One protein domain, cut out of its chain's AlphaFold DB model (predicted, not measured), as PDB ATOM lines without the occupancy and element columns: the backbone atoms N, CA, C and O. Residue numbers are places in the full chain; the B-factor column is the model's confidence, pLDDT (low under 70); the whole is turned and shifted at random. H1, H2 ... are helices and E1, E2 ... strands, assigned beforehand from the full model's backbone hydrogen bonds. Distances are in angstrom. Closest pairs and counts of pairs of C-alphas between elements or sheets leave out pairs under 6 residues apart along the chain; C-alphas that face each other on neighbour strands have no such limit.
ATOM      1  N   ILE A   3     137.035-103.140 330.185       82.31
ATOM      2  CA  ILE A   3     138.303-102.452 329.993       82.31
ATOM      3  C   ILE A   3     138.890-102.217 331.381       82.31
ATOM      4  O   ILE A   3     138.256-101.599 332.237       82.31
ATOM      5  N   TYR A   4     140.087-102.756 331.584       76.81
ATOM      6  CA  TYR A   4     140.845-102.640 332.819       76.81
ATOM      7  C   TYR A   4     141.951-101.613 332.622       76.81
ATOM      8  O   TYR A   4     142.637-101.624 331.596       76.81
ATOM      9  N   ASP A   5     142.133-100.753 333.616       73.12
ATOM     10  CA  ASP A   5     143.310 -99.903 333.705       73.12
ATOM     11  C   ASP A   5     144.477-100.741 334.242       73.12
ATOM     12  O   ASP A   5     144.413-101.282 335.345       73.12
ATOM     13  N   LYS A   6     145.532-100.893 333.437       66.38
ATOM     14  CA  LYS A   6     146.700-101.708 333.797       66.38
ATOM     15  C   LYS A   6     147.589-101.029 334.842       66.38
ATOM     16  O   LYS A   6     148.284-101.729 335.568       66.38
ATOM     17  N   ASN A   7     147.561 -99.699 334.922       63.34
ATOM     18  CA  ASN A   7     148.449 -98.928 335.796       63.34
ATOM     19  C   ASN A   7     147.838 -98.713 337.186       63.34
ATOM     20  O   ASN A   7     148.547 -98.479 338.163       63.34
ATOM     21  N   CYS A   8     146.514 -98.816 337.287       66.50
ATOM     22  CA  CYS A   8     145.774 -98.696 338.533       66.50
ATOM     23  C   CYS A   8     144.829 -99.897 338.683       66.50
ATOM     24  O   CYS A   8     143.633 -99.767 338.421       66.50
ATOM     25  N   PRO A   9     145.325-101.063 339.145       63.84
ATOM     26  CA  PRO A   9     144.515-102.280 339.277       63.84
ATOM     27  C   PRO A   9     143.362-102.144 340.287       63.84
ATOM     28  O   PRO A   9     142.435-102.949 340.277       63.84
ATOM     29  N   ASN A  10     143.401-101.112 341.134       71.62
ATOM     30  CA  ASN A  10     142.337-100.776 342.079       71.62
ATOM     31  C   ASN A  10     141.168-100.009 341.434       71.62
ATOM     32  O   ASN A  10     140.135 -99.829 342.079       71.62
ATOM     33  N   ASN A  11     141.310 -99.534 340.190       78.38
ATOM     34  CA  ASN A  11     140.228 -98.854 339.487       78.38
ATOM     35  C   ASN A  11     139.143 -99.855 339.078       78.38
ATOM     36  O   ASN A  11     139.423-100.957 338.604       78.38
ATOM     37  N   VAL A  12     137.881 -99.449 339.233       80.38
ATOM     38  CA  VAL A  12     136.736-100.279 338.847       80.38
ATOM     39  C   VAL A  12     136.768-100.497 337.330       80.38
ATOM     40  O   VAL A  12     136.803 -99.517 336.580       80.38
ATOM     41  N   PRO A  13     136.741-101.753 336.847       82.38
ATOM     42  CA  PRO A  13     136.768-102.024 335.420       82.38
ATOM     43  C   PRO A  13     135.535-101.446 334.730       82.38
ATOM     44  O   PRO A  13     134.399-101.615 335.180       82.38
ATOM     45  N   LEU A  14     135.758-100.784 333.599       85.19
ATOM     46  CA  LEU A  14     134.696-100.146 332.834       85.19
ATOM     47  C   LEU A  14     134.101-101.135 331.838       85.19
ATOM     48  O   LEU A  14     134.813-101.825 331.110       85.19
ATOM     49  N   LYS A  15     132.773-101.187 331.733       88.12
ATOM     50  CA  LYS A  15     132.117-101.932 330.652       88.12
ATOM     51  C   LYS A  15     132.524-101.312 329.311       88.12
ATOM     52  O   LYS A  15     132.363-100.114 329.111       88.12
ATOM     53  N   ALA A  16     133.010-102.118 328.367       86.50
ATOM     54  CA  ALA A  16     133.584-101.585 327.128       86.50
ATOM     55  C   ALA A  16     132.586-100.773 326.281       86.50
ATOM     56  O   ALA A  16     132.944 -99.752 325.698       86.50
ATOM     57  N   SER A  17     131.309-101.172 326.287       85.69
ATOM     58  CA  SER A  17     130.233-100.434 325.614       85.69
ATOM     59  C   SER A  17     129.971 -99.050 326.213       85.69
ATOM     60  O   SER A  17     129.405 -98.209 325.527       85.69
ATOM     61  N   SER A  18     130.344 -98.824 327.477       85.00
ATOM     62  CA  SER A  18     130.186 -97.531 328.148       85.00
ATOM     63  C   SER A  18     131.243 -96.517 327.712       85.00
ATOM     64  O   SER A  18     130.985 -95.324 327.778       85.00
ATOM     65  N   LEU A  19     132.415 -96.978 327.254       85.94
ATOM     66  CA  LEU A  19     133.444 -96.108 326.679       85.94
ATOM     67  C   LEU A  19     133.126 -95.755 325.225       85.94
ATOM     68  O   LEU A  19     133.236 -94.598 324.834       85.94
ATOM     69  N   HIS A  20     132.726 -96.744 324.418       85.81
ATOM     70  CA  HIS A  20     132.299 -96.496 323.044       85.81
ATOM     71  C   HIS A  20     131.417 -97.643 322.508       85.81
ATOM     72  O   HIS A  20     131.767 -98.817 322.668       85.81
ATOM     73  N   PRO A  21     130.315 -97.358 321.785       86.50
ATOM     74  CA  PRO A  21     129.369 -98.374 321.308       86.50
ATOM     75  C   PRO A  21     129.931 -99.307 320.223       86.50
ATOM     76  O   PRO A  21     129.256-100.259 319.825       86.50
ATOM     77  N   GLN A  22     131.130 -99.040 319.691       86.88
ATOM     78  CA  GLN A  22     131.825 -99.955 318.775       86.88
ATOM     79  C   GLN A  22     132.742-100.960 319.482       86.88
ATOM     80  O   GLN A  22     133.192-101.905 318.846       86.88
ATOM     81  N   LEU A  23     132.983-100.803 320.786       87.38
ATOM     82  CA  LEU A  23     133.841-101.696 321.571       87.38
ATOM     83  C   LEU A  23     133.066-102.895 322.142       87.38
ATOM     84  O   LEU A  23     133.412-103.443 323.185       87.38
ATOM     85  N   THR A  24     131.977-103.302 321.494       88.62
ATOM     86  CA  THR A  24     131.246-104.520 321.854       88.62
ATOM     87  C   THR A  24     131.863-105.726 321.159       88.62
ATOM     88  O   THR A  24     132.316-105.631 320.021       88.62
ATOM     89  N   LEU A  25     131.823-106.886 321.818       86.25
ATOM     90  CA  LEU A  25     132.374-108.137 321.285       86.25
ATOM     91  C   LEU A  25     131.830-108.448 319.878       86.25
ATOM     92  O   LEU A  25     132.607-108.713 318.970       86.25
ATOM     93  N   SER A  26     130.522-108.276 319.661       87.25
ATOM     94  CA  SER A  26     129.864-108.474 318.359       87.25
ATOM     95  C   SER A  26     130.426-107.624 317.215       87.25
ATOM     96  O   SER A  26     130.366-108.038 316.063       87.25
ATOM     97  N   LYS A  27     130.962-106.435 317.513       88.75
ATOM     98  CA  LYS A  27     131.515-105.511 316.512       88.75
ATOM     99  C   LYS A  27     133.016-105.684 316.313       88.75
ATOM    100  O   LYS A  27     133.524-105.353 315.244       88.75
ATOM    101  N   LEU A  28     133.722-106.175 317.330       89.12
ATOM    102  CA  LEU A  28     135.167-106.379 317.275       89.12
ATOM    103  C   LEU A  28     135.540-107.723 316.654       89.12
ATOM    104  O   LEU A  28     136.506-107.763 315.897       89.12
ATOM    105  N   VAL A  29     134.754-108.780 316.888       90.44
ATOM    106  CA  VAL A  29     135.045-110.121 316.353       90.44
ATOM    107  C   VAL A  29     135.204-110.138 314.822       90.44
ATOM    108  O   VAL A  29     136.214-110.647 314.346       90.44
ATOM    109  N   PRO A  30     134.325-109.492 314.026       89.69
ATOM    110  CA  PRO A  30     134.496-109.438 312.569       89.69
ATOM    111  C   PRO A  30     135.727-108.651 312.090       89.69
ATOM    112  O   PRO A  30     136.117-108.781 310.935       89.69
ATOM    113  N   ARG A  31     136.300-107.779 312.932       87.00
ATOM    114  CA  ARG A  31     137.400-106.870 312.561       87.00
ATOM    115  C   ARG A  31     138.767-107.344 313.036       87.00
ATOM    116  O   ARG A  31     139.758-107.058 312.377       87.00
ATOM    117  N   ILE A  32     138.815-107.976 314.206       86.56
ATOM    118  CA  ILE A  32     140.054-108.277 314.937       86.56
ATOM    119  C   ILE A  32     140.240-109.796 315.111       86.56
ATOM    120  O   ILE A  32     141.356-110.238 315.359       86.56
ATOM    121  N   GLY A  33     139.186-110.595 314.911       89.31
ATOM    122  CA  GLY A  33     139.204-112.049 315.081       89.31
ATOM    123  C   GLY A  33     138.430-112.515 316.314       89.31
ATOM    124  O   GLY A  33     137.833-111.715 317.036       89.31
ATOM    125  N   GLU A  34     138.400-113.830 316.536       89.75
ATOM    126  CA  GLU A  34     137.699-114.427 317.676       89.75
ATOM    127  C   GLU A  34     138.254-113.926 319.017       89.75
ATOM    128  O   GLU A  34     139.428-113.588 319.158       89.75
ATOM    129  N   PHE A  35     137.375-113.832 320.015       85.31
ATOM    130  CA  PHE A  35     137.764-113.354 321.335       85.31
ATOM    131  C   PHE A  35     138.535-114.437 322.093       85.31
ATOM    132  O   PHE A  35     137.979-115.484 322.424       85.31
ATOM    133  N   GLU A  36     139.778-114.131 322.453       83.44
ATOM    134  CA  GLU A  36     140.599-114.963 323.328       83.44
ATOM    135  C   GLU A  36     140.641-114.387 324.750       83.44
ATOM    136  O   GLU A  36     140.738-113.172 324.960       83.44
ATOM    137  N   ASN A  37     140.578-115.267 325.753       79.19
ATOM    138  CA  ASN A  37     140.749-114.855 327.143       79.19
ATOM    139  C   ASN A  37     142.185-114.385 327.370       79.19
ATOM    140  O   ASN A  37     143.136-115.007 326.896       79.19
ATOM    141  N   ALA A  38     142.346-113.309 328.140       70.69
ATOM    142  CA  ALA A  38     143.676-112.807 328.437       70.69
ATOM    143  C   ALA A  38     144.497-113.881 329.191       70.69
ATOM    144  O   ALA A  38     143.956-114.528 330.095       70.69
ATOM    145  N   PRO A  39     145.782-114.075 328.843       73.81
ATOM    146  CA  PRO A  39     146.646-115.040 329.514       73.81
ATOM    147  C   PRO A  39     146.804-114.697 331.002       73.81
ATOM    148  O   PRO A  39     146.543-113.569 331.425       73.81
ATOM    149  N   ARG A  40     147.203-115.687 331.810       71.31
ATOM    150  CA  ARG A  40     147.349-115.537 333.267       71.31
ATOM    151  C   ARG A  40     148.281-114.363 333.590       71.31
ATOM    152  O   ARG A  40     149.334-114.240 332.971       71.31
ATOM    153  N   VAL A  41     147.895-113.540 334.567       67.50
ATOM    154  CA  VAL A  41     148.720-112.437 335.087       67.50
ATOM    155  C   VAL A  41     150.065-113.009 335.530       67.50
ATOM    156  O   VAL A  41     150.098-113.876 336.407       67.50
ATOM    157  N   MET A  42     151.147-112.544 334.909       65.69
ATOM    158  CA  MET A  42     152.516-112.899 335.279       65.69
ATOM    159  C   MET A  42     153.185-111.690 335.930       65.69
ATOM    160  O   MET A  42     152.927-110.543 335.556       65.69
ATOM    161  N   GLU A  43     154.041-111.947 336.917       66.31
ATOM    162  CA  GLU A  43     154.868-110.908 337.522       66.31
ATOM    163  C   GLU A  43     156.085-110.660 336.632       66.31
ATOM    164  O   GLU A  43     156.938-111.536 336.473       66.31
ATOM    165  N   PHE A  44     156.182-109.465 336.057       63.88
ATOM    166  CA  PHE A  44     157.370-109.031 335.335       63.88
ATOM    167  C   PHE A  44     158.170-108.076 336.215       63.88
ATOM    168  O   PHE A  44     157.632-107.094 336.724       63.88
ATOM    169  N   LYS A  45     159.457-108.368 336.407       63.97
ATOM    170  CA  LYS A  45     160.400-107.461 337.069       63.97
ATOM    171  C   LYS A  45     161.195-106.731 336.002       63.97
ATOM    172  O   LYS A  45     161.898-107.374 335.225       63.97
ATOM    173  N   ASN A  46     161.088-105.408 335.976       65.12
ATOM    174  CA  ASN A  46     161.940-104.589 335.118       65.12
ATOM    175  C   ASN A  46     163.373-104.546 335.682       65.12
ATOM    176  O   ASN A  46     163.595-104.857 336.853       65.12
ATOM    177  N   GLU A  47     164.346-104.109 334.874       64.25
ATOM    178  CA  GLU A  47     165.766-103.977 335.269       64.25
ATOM    179  C   GLU A  47     165.976-103.078 336.507       64.25
ATOM    180  O   GLU A  47     166.973-103.195 337.212       64.25
ATOM    181  N   GLN A  48     165.000-102.217 336.808       64.06
ATOM    182  CA  GLN A  48     164.968-101.306 337.958       64.06
ATOM    183  C   GLN A  48     164.315-101.923 339.215       64.06
ATOM    184  O   GLN A  48     164.178-101.248 340.231       64.06
ATOM    185  N   GLY A  49     163.899-103.194 339.170       64.44
ATOM    186  CA  GLY A  49     163.291-103.910 340.298       64.44
ATOM    187  C   GLY A  49     161.794-103.654 340.510       64.44
ATOM    188  O   GLY A  49     161.203-104.244 341.414       64.44
ATOM    189  N   GLU A  50     161.161-102.826 339.677       63.81
ATOM    190  CA  GLU A  50     159.717-102.590 339.713       63.81
ATOM    191  C   GLU A  50     158.948-103.825 339.219       63.81
ATOM    192  O   GLU A  50     159.197-104.337 338.124       63.81
ATOM    193  N   VAL A  51     158.017-104.309 340.047       62.66
ATOM    194  CA  VAL A  51     157.138-105.439 339.726       62.66
ATOM    195  C   VAL A  51     155.905-104.903 339.009       62.66
ATOM    196  O   VAL A  51     155.089-104.207 339.610       62.66
ATOM    197  N   THR A  52     155.746-105.256 337.737       62.50
ATOM    198  CA  THR A  52     154.526-104.977 336.975       62.50
ATOM    199  C   THR A  52     153.732-106.272 336.811       62.50
ATOM    200  O   THR A  52     154.240-107.267 336.296       62.50
ATOM    201  N   LEU A  53     152.477-106.271 337.264       61.94
ATOM    202  CA  LEU A  53     151.543-107.383 337.083       61.94
ATOM    203  C   LEU A  53     150.795-107.198 335.761       61.94
ATOM    204  O   LEU A  53     149.830-106.438 335.691       61.94
ATOM    205  N   THR A  54     151.231-107.871 334.697       62.97
ATOM    206  CA  THR A  54     150.594-107.754 333.376       62.97
ATOM    207  C   THR A  54     150.456-109.103 332.683       62.97
ATOM    208  O   THR A  54     151.275-110.000 332.832       62.97
ATOM    209  N   ASN A  55     149.410-109.244 331.867       67.50
ATOM    210  CA  ASN A  55     149.188-110.449 331.052       67.50
ATOM    211  C   ASN A  55     150.124-110.506 329.827       67.50
ATOM    212  O   ASN A  55     150.263-111.544 329.194       67.50
TER     213      ASN A  55
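Overview. This is residues 3 to 55 of the 344 residues of the protein "LPD7 domain-containing protein" of Candidatus Hamiltonella defensa (UniProt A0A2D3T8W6). With little regular structure, this is a loose, open frame: the hairpin of strands E1 and E2 at one end, the short helices H1 and H2 at the other, and residues 3 to 15 a loop with no named element. The 53 printed residues run H1, H2, E1, E2, a mixed class with 20 residues in named elements; the sheet E1 - E2 is antiparallel. The radius of gyration of the C-alphas is 14.4 A, and the spans are 40 by 23 by 15 A.

Along the chain. E1 is residues 42 to 45, 9.7 A long, and E2 residues 51 to 54, 9.4 A, ending at C-alpha 54 (150.594, -107.754, 333.376). H2 is residues 25 to 32, 10.0 A; H1, residues 16 to 19, begins at C-alpha 16 (133.584, -101.585, 327.128).

Arrangement. E1 and E2 form a hairpin, with directions at 146 degrees; N 44 and O 52 are 2.9 A apart, within hydrogen-bond range. H1 and H2 are apart, and H2 and E2 are apart. In H2, 2 of 4 O i to N i+4 pairs are within range; H1 is too short for one.

Size, cuts and confidence. The C-alphas of Ser 26 and Gln 48, the farthest apart, are 40.8 A apart. The printed part has no cut and no long link. Residues 6 to 9 and 41 to 55 have pLDDT under 70.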